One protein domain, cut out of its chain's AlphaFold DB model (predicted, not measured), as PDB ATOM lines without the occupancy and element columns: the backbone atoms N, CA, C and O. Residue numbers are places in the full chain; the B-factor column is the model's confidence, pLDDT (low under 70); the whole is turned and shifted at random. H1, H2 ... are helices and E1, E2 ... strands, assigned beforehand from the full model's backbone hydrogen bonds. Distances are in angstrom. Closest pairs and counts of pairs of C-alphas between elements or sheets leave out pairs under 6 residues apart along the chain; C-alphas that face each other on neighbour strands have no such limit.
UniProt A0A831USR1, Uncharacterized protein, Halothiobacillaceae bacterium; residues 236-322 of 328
ATOM      1  N   ASP A 236     191.570 200.682 258.212       54.81
ATOM      2  CA  ASP A 236     192.606 200.151 259.114       54.81
ATOM      3  C   ASP A 236     193.412 201.251 259.828       54.81
ATOM      4  O   ASP A 236     193.887 201.027 260.944       54.81
ATOM      5  N   ARG A 237     193.557 202.437 259.215       54.44
ATOM      6  CA  ARG A 237     194.205 203.605 259.844       54.44
ATOM      7  C   ARG A 237     193.351 204.219 260.946       54.44
ATOM      8  O   ARG A 237     193.858 204.479 262.029       54.44
ATOM      9  N   ILE A 238     192.049 204.382 260.717       52.62
ATOM     10  CA  ILE A 238     191.140 204.961 261.720       52.62
ATOM     11  C   ILE A 238     190.986 204.038 262.936       52.62
ATOM     12  O   ILE A 238     190.921 204.514 264.072       52.62
ATOM     13  N   PHE A 239     190.970 202.719 262.728       52.53
ATOM     14  CA  PHE A 239     190.764 201.757 263.814       52.53
ATOM     15  C   PHE A 239     192.045 201.345 264.560       52.53
ATOM     16  O   PHE A 239     191.952 200.743 265.631       52.53
ATOM     17  N   ARG A 240     193.245 201.702 264.078       54.88
ATOM     18  CA  ARG A 240     194.505 201.472 264.805       54.88
ATOM     19  C   ARG A 240     195.128 202.791 265.246       54.88
ATOM     20  O   ARG A 240     195.903 203.388 264.513       54.88
ATOM     21  N   ARG A 241     194.912 203.173 266.512       57.94
ATOM     22  CA  ARG A 241     195.775 204.146 267.210       57.94
ATOM     23  C   ARG A 241     197.190 203.571 267.346       57.94
ATOM     24  O   ARG A 241     197.539 203.000 268.384       57.94
ATOM     25  N   ARG A 242     198.001 203.675 266.291       66.69
ATOM     26  CA  ARG A 242     199.416 203.318 266.349       66.69
ATOM     27  C   ARG A 242     200.123 204.316 267.252       66.69
ATOM     28  O   ARG A 242     200.017 205.526 267.085       66.69
ATOM     29  N   ASN A 243     200.789 203.768 268.254       73.50
ATOM     30  CA  ASN A 243     201.726 204.513 269.065       73.50
ATOM     31  C   ASN A 243     203.112 204.092 268.614       73.50
ATOM     32  O   ASN A 243     203.446 202.910 268.696       73.50
ATOM     33  N   PHE A 244     203.882 205.054 268.141       78.81
ATOM     34  CA  PHE A 244     205.254 204.849 267.716       78.81
ATOM     35  C   PHE A 244     206.147 204.982 268.938       78.81
ATOM     36  O   PHE A 244     205.927 205.878 269.749       78.81
ATOM     37  N   ASN A 245     207.093 204.064 269.118       83.38
ATOM     38  CA  ASN A 245     207.987 204.055 270.271       83.38
ATOM     39  C   ASN A 245     209.418 203.830 269.804       83.38
ATOM     40  O   ASN A 245     209.734 202.743 269.326       83.38
ATOM     41  N   PHE A 246     210.269 204.834 269.963       85.12
ATOM     42  CA  PHE A 246     211.660 204.772 269.528       85.12
ATOM     43  C   PHE A 246     212.585 205.500 270.496       85.12
ATOM     44  O   PHE A 246     212.140 206.283 271.340       85.12
ATOM     45  N   HIS A 247     213.881 205.211 270.392       87.06
ATOM     46  CA  HIS A 247     214.904 205.874 271.186       87.06
ATOM     47  C   HIS A 247     215.383 207.146 270.474       87.06
ATOM     48  O   HIS A 247     215.657 207.120 269.275       87.06
ATOM     49  N   VAL A 248     215.546 208.254 271.205       86.44
ATOM     50  CA  VAL A 248     216.011 209.532 270.618       86.44
ATOM     51  C   VAL A 248     217.371 209.358 269.932       86.44
ATOM     52  O   VAL A 248     217.582 209.855 268.831       86.44
ATOM     53  N   ASN A 249     218.264 208.565 270.530       87.19
ATOM     54  CA  ASN A 249     219.557 208.214 269.932       87.19
ATOM     55  C   ASN A 249     219.446 207.547 268.551       87.19
ATOM     56  O   ASN A 249     220.268 207.847 267.689       87.19
ATOM     57  N   ASP A 250     218.454 206.684 268.313       87.56
ATOM     58  CA  ASP A 250     218.291 206.020 267.010       87.56
ATOM     59  C   ASP A 250     217.962 207.052 265.928       87.56
ATOM     60  O   ASP A 250     218.546 207.048 264.844       87.56
ATOM     61  N   MET A 251     217.107 208.018 266.271       89.00
ATOM     62  CA  MET A 251     216.778 209.150 265.412       89.00
ATOM     63  C   MET A 251     218.005 210.034 265.155       89.00
ATOM     64  O   MET A 251     218.320 210.317 264.001       89.00
ATOM     65  N   VAL A 252     218.748 210.423 266.199       89.62
ATOM     66  CA  VAL A 252     219.979 211.227 266.061       89.62
ATOM     67  C   VAL A 252     220.994 210.522 265.155       89.62
ATOM     68  O   VAL A 252     221.597 211.151 264.278       89.62
ATOM     69  N   MET A 253     221.157 209.207 265.309       89.44
ATOM     70  CA  MET A 253     222.044 208.401 264.473       89.44
ATOM     71  C   MET A 253     221.566 208.321 263.022       89.44
ATOM     72  O   MET A 253     222.392 208.440 262.111       89.44
ATOM     73  N   ALA A 254     220.263 208.153 262.788       87.75
ATOM     74  CA  ALA A 254     219.679 208.137 261.449       87.75
ATOM     75  C   ALA A 254     219.893 209.480 260.728       87.75
ATOM     76  O   ALA A 254     220.407 209.500 259.605       87.75
ATOM     77  N   ILE A 255     219.610 210.601 261.408       87.69
ATOM     78  CA  ILE A 255     219.836 211.965 260.899       87.69
ATOM     79  C   ILE A 255     221.314 212.162 260.557       87.69
ATOM     80  O   ILE A 255     221.652 212.554 259.439       87.69
ATOM     81  N   THR A 256     222.210 211.850 261.498       87.31
ATOM     82  CA  THR A 256     223.659 212.034 261.323       87.31
ATOM     83  C   THR A 256     224.176 211.235 260.128       87.31
ATOM     84  O   THR A 256     224.904 211.765 259.283       87.31
ATOM     85  N   ARG A 257     223.765 209.966 260.014       86.62
ATOM     86  CA  ARG A 257     224.169 209.078 258.919       86.62
ATOM     87  C   ARG A 257     223.701 209.606 257.569       86.62
ATOM     88  O   ARG A 257     224.511 209.688 256.646       86.62
ATOM     89  N   GLN A 258     222.424 209.964 257.446       83.44
ATOM     90  CA  GLN A 258     221.885 210.430 256.173       83.44
ATOM     91  C   GLN A 258     222.509 211.769 255.770       83.44
ATOM     92  O   GLN A 258     222.921 211.926 254.622       83.44
ATOM     93  N   ARG A 259     222.703 212.702 256.712       87.38
ATOM     94  CA  ARG A 259     223.379 213.974 256.415       87.38
ATOM     95  C   ARG A 259     224.801 213.776 255.901       87.38
ATOM     96  O   ARG A 259     225.183 214.389 254.906       87.38
ATOM     97  N   ALA A 260     225.556 212.876 256.527       80.12
ATOM     98  CA  ALA A 260     226.907 212.539 256.094       80.12
ATOM     99  C   ALA A 260     226.936 211.890 254.698       80.12
ATOM    100  O   ALA A 260     227.857 212.137 253.917       80.12
ATOM    101  N   GLN A 261     225.941 211.069 254.353       79.56
ATOM    102  CA  GLN A 261     225.808 210.483 253.011       79.56
ATOM    103  C   GLN A 261     225.479 211.543 251.955       79.56
ATOM    104  O   GLN A 261     226.100 211.563 250.892       79.56
ATOM    105  N   LEU A 262     224.570 212.461 252.285       79.31
ATOM    106  CA  LEU A 262     224.165 213.576 251.429       79.31
ATOM    107  C   LEU A 262     225.235 214.672 251.317       79.31
ATOM    108  O   LEU A 262     225.107 215.554 250.478       79.31
ATOM    109  N   GLY A 263     226.306 214.603 252.111       75.06
ATOM    110  CA  GLY A 263     227.419 215.544 252.027       75.06
ATOM    111  C   GLY A 263     227.148 216.897 252.676       75.06
ATOM    112  O   GLY A 263     227.905 217.829 252.427       75.06
ATOM    113  N   TYR A 264     226.109 217.003 253.508       78.00
ATOM    114  CA  TYR A 264     225.889 218.194 254.317       78.00
ATOM    115  C   TYR A 264     227.007 218.384 255.342       78.00
ATOM    116  O   TYR A 264     227.623 217.418 255.807       78.00
ATOM    117  N   HIS A 265     227.187 219.630 255.779       74.75
ATOM    118  CA  HIS A 265     228.057 219.931 256.909       74.75
ATOM    119  C   HIS A 265     227.655 219.129 258.167       74.75
ATOM    120  O   HIS A 265     226.454 219.058 258.492       74.75
ATOM    121  N   PRO A 266     228.636 218.521 258.871       78.12
ATOM    122  CA  PRO A 266     228.377 217.783 260.100       78.12
ATOM    123  C   PRO A 266     227.765 218.705 261.157       78.12
ATOM    124  O   PRO A 266     228.341 219.741 261.478       78.12
ATOM    125  N   LYS A 267     226.616 218.306 261.704       83.81
ATOM    126  CA  LYS A 267     226.101 218.823 262.980       83.81
ATOM    127  C   LYS A 267     226.514 217.833 264.070       83.81
ATOM    128  O   LYS A 267     226.567 216.627 263.805       83.81
ATOM    129  N   SER A 268     226.835 218.308 265.270       86.94
ATOM    130  CA  SER A 268     227.186 217.404 266.366       86.94
ATOM    131  C   SER A 268     225.949 216.613 266.829       86.94
ATOM    132  O   SER A 268     224.837 217.146 266.811       86.94
ATOM    133  N   PRO A 269     226.101 215.351 267.279       87.88
ATOM    134  CA  PRO A 269     224.974 214.567 267.789       87.88
ATOM    135  C   PRO A 269     224.222 215.266 268.925       87.88
ATOM    136  O   PRO A 269     223.004 215.154 269.014       87.88
ATOM    137  N   ARG A 270     224.945 216.029 269.753       88.81
ATOM    138  CA  ARG A 270     224.381 216.802 270.859       88.81
ATOM    139  C   ARG A 270     223.485 217.942 270.372       88.81
ATOM    140  O   ARG A 270     222.381 218.074 270.877       88.81
ATOM    141  N   GLU A 271     223.911 218.708 269.369       87.00
ATOM    142  CA  GLU A 271     223.075 219.766 268.775       87.00
ATOM    143  C   GLU A 271     221.798 219.191 268.149       87.00
ATOM    144  O   GLU A 271     220.716 219.750 268.313       87.00
ATOM    145  N   ILE A 272     221.909 218.051 267.452       87.69
ATOM    146  CA  ILE A 272     220.745 217.364 266.871       87.69
ATOM    147  C   ILE A 272     219.804 216.896 267.988       87.69
ATOM    148  O   ILE A 272     218.593 217.088 267.886       87.69
ATOM    149  N   GLN A 273     220.354 216.306 269.053       88.06
ATOM    150  CA  GLN A 273     219.590 215.839 270.206       88.06
ATOM    151  C   GLN A 273     218.850 216.988 270.897       88.06
ATOM    152  O   GLN A 273     217.635 216.904 271.035       88.06
ATOM    153  N   GLU A 274     219.543 218.068 271.264       88.19
ATOM    154  CA  GLU A 274     218.955 219.232 271.944       88.19
ATOM    155  C   GLU A 274     217.824 219.857 271.111       88.19
ATOM    156  O   GLU A 274     216.758 220.189 271.633       88.19
ATOM    157  N   CYS A 275     218.014 219.960 269.794       86.88
ATOM    158  CA  CYS A 275     217.008 220.501 268.885       86.88
ATOM    159  C   CYS A 275     215.774 219.584 268.772       86.88
ATOM    160  O   CYS A 275     214.634 220.049 268.836       86.88
ATOM    161  N   CYS A 276     215.984 218.267 268.673       86.31
ATOM    162  CA  CYS A 276     214.886 217.300 268.641       86.31
ATOM    163  C   CYS A 276     214.135 217.229 269.978       86.31
ATOM    164  O   CYS A 276     212.909 217.161 269.991       86.31
ATOM    165  N   GLU A 277     214.850 217.258 271.105       87.44
ATOM    166  CA  GLU A 277     214.251 217.251 272.441       87.44
ATOM    167  C   GLU A 277     213.379 218.486 272.668       87.44
ATOM    168  O   GLU A 277     212.279 218.364 273.210       87.44
ATOM    169  N   LYS A 278     213.821 219.651 272.180       88.44
ATOM    170  CA  LYS A 278     213.040 220.889 272.215       88.44
ATOM    171  C   LYS A 278     211.722 220.760 271.444       88.44
ATOM    172  O   LYS A 278     210.671 221.029 272.015       88.44
ATOM    173  N   LEU A 279     211.754 220.287 270.195       87.81
ATOM    174  CA  LEU A 279     210.529 220.089 269.405       87.81
ATOM    175  C   LEU A 279     209.565 219.104 270.084       87.81
ATOM    176  O   LEU A 279     208.358 219.326 270.149       87.81
ATOM    177  N   LEU A 280     210.096 217.992 270.591       87.75
ATOM    178  CA  LEU A 280     209.304 216.986 271.294       87.75
ATOM    179  C   LEU A 280     208.655 217.562 272.567       87.75
ATOM    180  O   LEU A 280     207.494 217.256 272.850       87.75
ATOM    181  N   ALA A 281     209.367 218.419 273.303       87.06
ATOM    182  CA  ALA A 281     208.815 219.138 274.448       87.06
ATOM    183  C   ALA A 281     207.684 220.096 274.031       87.06
ATOM    184  O   ALA A 281     206.633 220.098 274.675       87.06
ATOM    185  N   ASP A 282     207.845 220.824 272.922       88.12
ATOM    186  CA  ASP A 282     206.818 221.720 272.366       88.12
ATOM    187  C   ASP A 282     205.555 220.951 271.926       88.12
ATOM    188  O   ASP A 282     204.431 221.428 272.083       88.12
ATOM    189  N   MET A 283     205.714 219.706 271.461       86.94
ATOM    190  CA  MET A 283     204.609 218.783 271.154       86.94
ATOM    191  C   MET A 283     204.002 218.096 272.396       86.94
ATOM    192  O   MET A 283     203.150 217.209 272.262       86.94
ATOM    193  N   ASN A 284     204.432 218.487 273.600       85.62
ATOM    194  CA  ASN A 284     204.007 217.944 274.893       85.62
ATOM    195  C   ASN A 284     204.220 216.422 275.017       85.62
ATOM    196  O   ASN A 284     203.413 215.686 275.601       85.62
ATOM    197  N   VAL A 285     205.311 215.930 274.427       84.94
ATOM    198  CA  VAL A 285     205.682 214.517 274.432       84.94
ATOM    199  C   VAL A 285     206.507 214.210 275.675       84.94
ATOM    200  O   VAL A 285     207.502 214.865 275.971       84.94
ATOM    201  N   LYS A 286     206.110 213.172 276.417       77.12
ATOM    202  CA  LYS A 286     206.846 212.738 277.608       77.12
ATOM    203  C   LYS A 286     207.992 211.808 277.227       77.12
ATOM    204  O   LYS A 286     207.773 210.785 276.579       77.12
ATOM    205  N   PHE A 287     209.182 212.127 277.722       77.00
ATOM    206  CA  PHE A 287     210.346 211.251 277.673       77.00
ATOM    207  C   PHE A 287     210.290 210.244 278.816       77.00
ATOM    208  O   PHE A 287     209.996 210.597 279.961       77.00
ATOM    209  N   ARG A 288     210.601 208.985 278.519       76.44
ATOM    210  CA  ARG A 288     210.835 207.967 279.543       76.44
ATOM    211  C   ARG A 288     212.052 207.149 279.144       76.44
ATOM    212  O   ARG A 288     212.012 206.473 278.124       76.44
ATOM    213  N   ASP A 289     213.121 207.239 279.932       76.44
ATOM    214  CA  ASP A 289     214.363 206.477 279.734       76.44
ATOM    215  C   ASP A 289     214.938 206.604 278.307       76.44
ATOM    216  O   ASP A 289     215.250 205.611 277.656       76.44
ATOM    217  N   GLY A 290     214.994 207.831 277.770       75.81
ATOM    218  CA  GLY A 290     215.489 208.099 276.408       75.81
ATOM    219  C   GLY A 290     214.556 207.645 275.275       75.81
ATOM    220  O   GLY A 290     214.875 207.834 274.098       75.81
ATOM    221  N   ARG A 291     213.390 207.079 275.612       83.19
ATOM    222  CA  ARG A 291     212.349 206.683 274.665       83.19
ATOM    223  C   ARG A 291     211.224 207.693 274.596       83.19
ATOM    224  O   ARG A 291     210.869 208.354 275.576       83.19
ATOM    225  N   VAL A 292     210.641 207.745 273.411       85.62
ATOM    226  CA  VAL A 292     209.611 208.697 273.036       85.62
ATOM    227  C   VAL A 292     208.443 207.934 272.439       85.62
ATOM    228  O   VAL A 292     208.628 207.083 271.570       85.62
ATOM    229  N   ARG A 293     207.238 208.227 272.938       85.62
ATOM    230  CA  ARG A 293     205.990 207.663 272.424       85.62
ATOM    231  C   ARG A 293     205.204 208.736 271.684       85.62
ATOM    232  O   ARG A 293     204.737 209.675 272.323       85.62
ATOM    233  N   LEU A 294     205.029 208.563 270.377       84.06
ATOM    234  CA  LEU A 294     204.323 209.511 269.515       84.06
ATOM    235  C   LEU A 294     203.022 208.930 268.972       84.06
ATOM    236  O   LEU A 294     202.910 207.734 268.687       84.06
ATOM    237  N   THR A 295     202.036 209.809 268.827       84.00
ATOM    238  CA  THR A 295     200.851 209.569 267.998       84.00
ATOM    239  C   THR A 295     201.190 209.749 266.517       84.00
ATOM    240  O   THR A 295     202.233 210.300 266.181       84.00
ATOM    241  N   GLU A 296     200.304 209.311 265.623       81.38
ATOM    242  CA  GLU A 296     200.476 209.482 264.172       81.38
ATOM    243  C   GLU A 296     200.640 210.960 263.775       81.38
ATOM    244  O   GLU A 296     201.608 211.304 263.110       81.38
ATOM    245  N   ALA A 297     199.799 211.858 264.298       82.00
ATOM    246  CA  ALA A 297     199.912 213.293 264.018       82.00
ATOM    247  C   ALA A 297     201.249 213.900 264.491       82.00
ATOM    248  O   ALA A 297     201.836 214.732 263.806       82.00
ATOM    249  N   GLN A 298     201.760 213.461 265.647       85.44
ATOM    250  CA  GLN A 298     203.066 213.907 266.147       85.44
ATOM    251  C   GLN A 298     204.229 213.318 265.336       85.44
ATOM    252  O   GLN A 298     205.263 213.966 265.205       85.44
ATOM    253  N   MET A 299     204.078 212.106 264.790       84.06
ATOM    254  CA  MET A 299     205.052 211.531 263.858       84.06
ATOM    255  C   MET A 299     205.110 212.316 262.551       84.06
ATOM    256  O   MET A 299     206.207 212.561 262.060       84.06
ATOM    257  N   ASP A 300     203.965 212.736 262.014       82.31
ATOM    258  CA  ASP A 300     203.914 213.552 260.798       82.31
ATOM    259  C   ASP A 300     204.561 214.926 261.023       82.31
ATOM    260  O   ASP A 300     205.395 215.349 260.224       82.31
ATOM    261  N   GLN A 301     204.268 215.573 262.157       83.94
ATOM    262  CA  GLN A 301     204.886 216.848 262.535       83.94
ATOM    263  C   GLN A 301     206.403 216.718 262.739       83.94
ATOM    264  O   GLN A 301     207.175 217.559 262.280       83.94
ATOM    265  N   LEU A 302     206.853 215.638 263.389       87.19
ATOM    266  CA  LEU A 302     208.279 215.342 263.519       87.19
ATOM    267  C   LEU A 302     208.916 215.080 262.147       87.19
ATOM    268  O   LEU A 302     210.016 215.553 261.883       87.19
ATOM    269  N   ALA A 303     208.238 214.348 261.263       84.12
ATOM    270  CA  ALA A 303     208.730 214.061 259.922       84.12
ATOM    271  C   ALA A 303     208.909 215.341 259.099       84.12
ATOM    272  O   ALA A 303     209.933 215.494 258.438       84.12
ATOM    273  N   GLU A 304     207.940 216.252 259.143       82.62
ATOM    274  CA  GLU A 304     208.007 217.558 258.484       82.62
ATOM    275  C   GLU A 304     209.170 218.393 259.022       82.62
ATOM    276  O   GLU A 304     210.050 218.774 258.249       82.62
ATOM    277  N   PHE A 305     209.273 218.534 260.346       86.69
ATOM    278  CA  PHE A 305     210.395 219.227 260.978       86.69
ATOM    279  C   PHE A 305     211.751 218.658 260.549       86.69
ATOM    280  O   PHE A 305     212.670 219.399 260.211       86.69
ATOM    281  N   LEU A 306     211.896 217.331 260.535       85.00
ATOM    282  CA  LEU A 306     213.152 216.687 260.166       85.00
ATOM    283  C   LEU A 306     213.521 216.911 258.692       85.00
ATOM    284  O   LEU A 306     214.708 216.997 258.365       85.00
ATOM    285  N   ARG A 307     212.530 217.022 257.800       81.06
ATOM    286  CA  ARG A 307     212.764 217.384 256.395       81.06
ATOM    287  C   ARG A 307     213.229 218.830 256.274       81.06
ATOM    288  O   ARG A 307     214.221 219.070 255.593       81.06
ATOM    289  N   GLU A 308     212.568 219.758 256.957       80.19
ATOM    290  CA  GLU A 308     212.872 221.190 256.879       80.19
ATOM    291  C   GLU A 308     214.205 221.545 257.550       80.19
ATOM    292  O   GLU A 308     215.089 222.122 256.919       80.19
ATOM    293  N   GLU A 309     214.390 221.146 258.807       84.62
ATOM    294  CA  GLU A 309     215.543 221.544 259.624       84.62
ATOM    295  C   GLU A 309     216.841 220.844 259.193       84.62
ATOM    296  O   GLU A 309     217.948 221.388 259.305       84.62
ATOM    297  N   TYR A 310     216.733 219.605 258.707       83.81
ATOM    298  CA  TYR A 310     217.898 218.781 258.386       83.81
ATOM    299  C   TYR A 310     218.032 218.425 256.906       83.81
ATOM    300  O   TYR A 310     219.041 217.802 256.553       83.81
ATOM    301  N   GLY A 311     217.096 218.838 256.044       75.75
ATOM    302  CA  GLY A 311     217.147 218.589 254.601       75.75
ATOM    303  C   GLY A 311     217.126 217.099 254.254       75.75
ATOM    304  O   GLY A 311     217.880 216.665 253.375       75.75
ATOM    305  N   LEU A 312     216.360 216.312 255.013       82.38
ATOM    306  CA  LEU A 312     216.301 214.852 254.918       82.38
ATOM    307  C   LEU A 312     215.248 214.391 253.913       82.38
ATOM    308  O   LEU A 312     214.235 215.050 253.703       82.38
ATOM    309  N   TYR A 313     215.463 213.205 253.342       78.88
ATOM    310  CA  TYR A 313     214.535 212.593 252.394       78.88
ATOM    311  C   TYR A 313     214.202 211.180 252.873       78.88
ATOM    312  O   TYR A 313     215.078 210.324 252.976       78.88
ATOM    313  N   PHE A 314     212.939 210.922 253.186       80.06
ATOM    314  CA  PHE A 314     212.434 209.597 253.543       80.06
ATOM    315  C   PHE A 314     210.926 209.538 253.279       80.06
ATOM    316  O   PHE A 314     210.218 210.539 253.433       80.06
ATOM    317  N   GLU A 315     210.438 208.368 252.860       71.88
ATOM    318  CA  GLU A 315     209.003 208.126 252.642       71.88
ATOM    319  C   GLU A 315     208.249 207.997 253.963       71.88
ATOM    320  O   GLU A 315     207.181 208.577 254.129       71.88
ATOM    321  N   ASP A 316     208.839 207.260 254.900       79.56
ATOM    322  CA  ASP A 316     208.248 206.926 256.183       79.56
ATOM    323  C   ASP A 316     209.286 207.102 257.291       79.56
ATOM    324  O   ASP A 316     210.399 206.566 257.223       79.56
ATOM    325  N   LEU A 317     208.914 207.884 258.302       80.69
ATOM    326  CA  LEU A 317     209.789 208.190 259.423       80.69
ATOM    327  C   LEU A 317     210.014 206.958 260.315       80.69
ATOM    328  O   LEU A 317     211.109 206.778 260.842       80.69
ATOM    329  N   ASP A 318     209.006 206.090 260.440       80.44
ATOM    330  CA  ASP A 318     209.062 204.843 261.217       80.44
ATOM    331  C   ASP A 318     210.169 203.919 260.676       80.44
ATOM    332  O   ASP A 318     211.065 203.476 261.401       80.44
ATOM    333  N   SER A 319     210.176 203.734 259.355       79.12
ATOM    334  CA  SER A 319     211.219 203.001 258.635       79.12
ATOM    335  C   SER A 319     212.587 203.694 258.690       79.12
ATOM    336  O   SER A 319     213.610 203.018 258.806       79.12
ATOM    337  N   PHE A 320     212.627 205.029 258.626       80.31
ATOM    338  CA  PHE A 320     213.867 205.812 258.668       80.31
ATOM    339  C   PHE A 320     214.595 205.718 260.016       80.31
ATOM    340  O   PHE A 320     215.807 205.507 260.045       80.31
ATOM    341  N   ILE A 321     213.861 205.854 261.125       83.25
ATOM    342  CA  ILE A 321     214.415 205.772 262.485       83.25
ATOM    343  C   ILE A 321     214.668 204.304 262.893       83.25
ATOM    344  O   ILE A 321     215.406 204.040 263.838       83.25
ATOM    345  N   GLY A 322     214.122 203.331 262.154       70.50
ATOM    346  CA  GLY A 322     214.313 201.903 262.429       70.50
ATOM    347  C   GLY A 322     213.386 201.369 263.521       70.50
ATOM    348  O   GLY A 322     213.731 200.433 264.237       70.50
TER     349      GLY A 322
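AT A GLANCE: This is residues 236 to 322 of the 328 residues of an uncharacterized protein of Halothiobacillaceae bacterium (UniProt A0A831USR1). Three longer helices, H2, H3 and H4, make a loose triangle, with a small two-stranded sheet, E1 and E2, beside them and the short helix H5 over the side between H2 and H4, away from H3. At the other end of an extended lead into E1, the short helix H1 lies far from this body and adds to its length. The printed part has 87 residues, with five named helices and two named strands in the order H1, E1, H2, H3, E2, H4, H5; the sheet, E1 - E2, is antiparallel and the class is mostly helix. The whole is compact, with a radius of gyration of the C-alphas of 12.9 A, yet elongated in outline, spanning 42 by 26 by 19 A.

IN THESE COORDINATES: H1, residues 236 to 239, begins with C-alpha 236 at (192.606, 200.151, 259.114). E1, residues 244 to 247, is 10.3 A long. H2 follows directly, residues 248 to 262, 21.2 A long, with C-alpha 248 at (216.011, 209.532, 270.618). H3, residues 269 to 282, is 20.0 A long. E2, residues 291 to 294, is 9.9 A long. H4, residues 296 to 310, is 20.6 A long. H5, residues 317 to 321, ends with C-alpha 321 at (214.415, 205.772, 262.485).

HOW THE PARTS SIT: H1 is apart from H2, H3, E2, H4 and H5. E1 and E2 are antiparallel neighbours, at 156 degrees between directions; N 244 and O 294 are 2.9 A apart, and N 292 and O 246 are 2.9 A apart, within hydrogen-bond range. Residues 287 to 288 also pair, antiparallel, with residues 291 to 292 of E2. H2 and H3 touch at a steep tilt of 56 degrees, opposite ways; H3 does so with residues 269 to 273 alone, and the closest C-alphas, those of Val 252 and Gln 273, are 6.2 A apart. H4 is close but not clearly touching to H2, at a steep tilt of 40 degrees, the same way; the closest C-alphas are those of Ile 255 and Tyr 310, 7.5 A apart. H4 is also close but not clearly touching to H3, at a steep tilt of 40 degrees, opposite ways; the closest C-alphas are those of Leu 279 and Leu 302, 7.9 A apart. H5 touches H2, at residues 250 to 254 of H2 alone; the closest C-alphas are those of Met 251 and Ile 321, 5.1 A apart. H3 and H5 are apart. In H2, H3, H4 and H5 every O i to N i+4 pair is within hydrogen-bond range; H1 is too short for such a pair, and its one O i to N i+3 pair is not within range.

THE WHOLE: The two C-alphas farthest apart are those of Phe 239 and His 265, at 42.1 A. The printed part has no cut and no long link. The mean pLDDT of the printed part is 81.1; residues 236 to 242 are under 70.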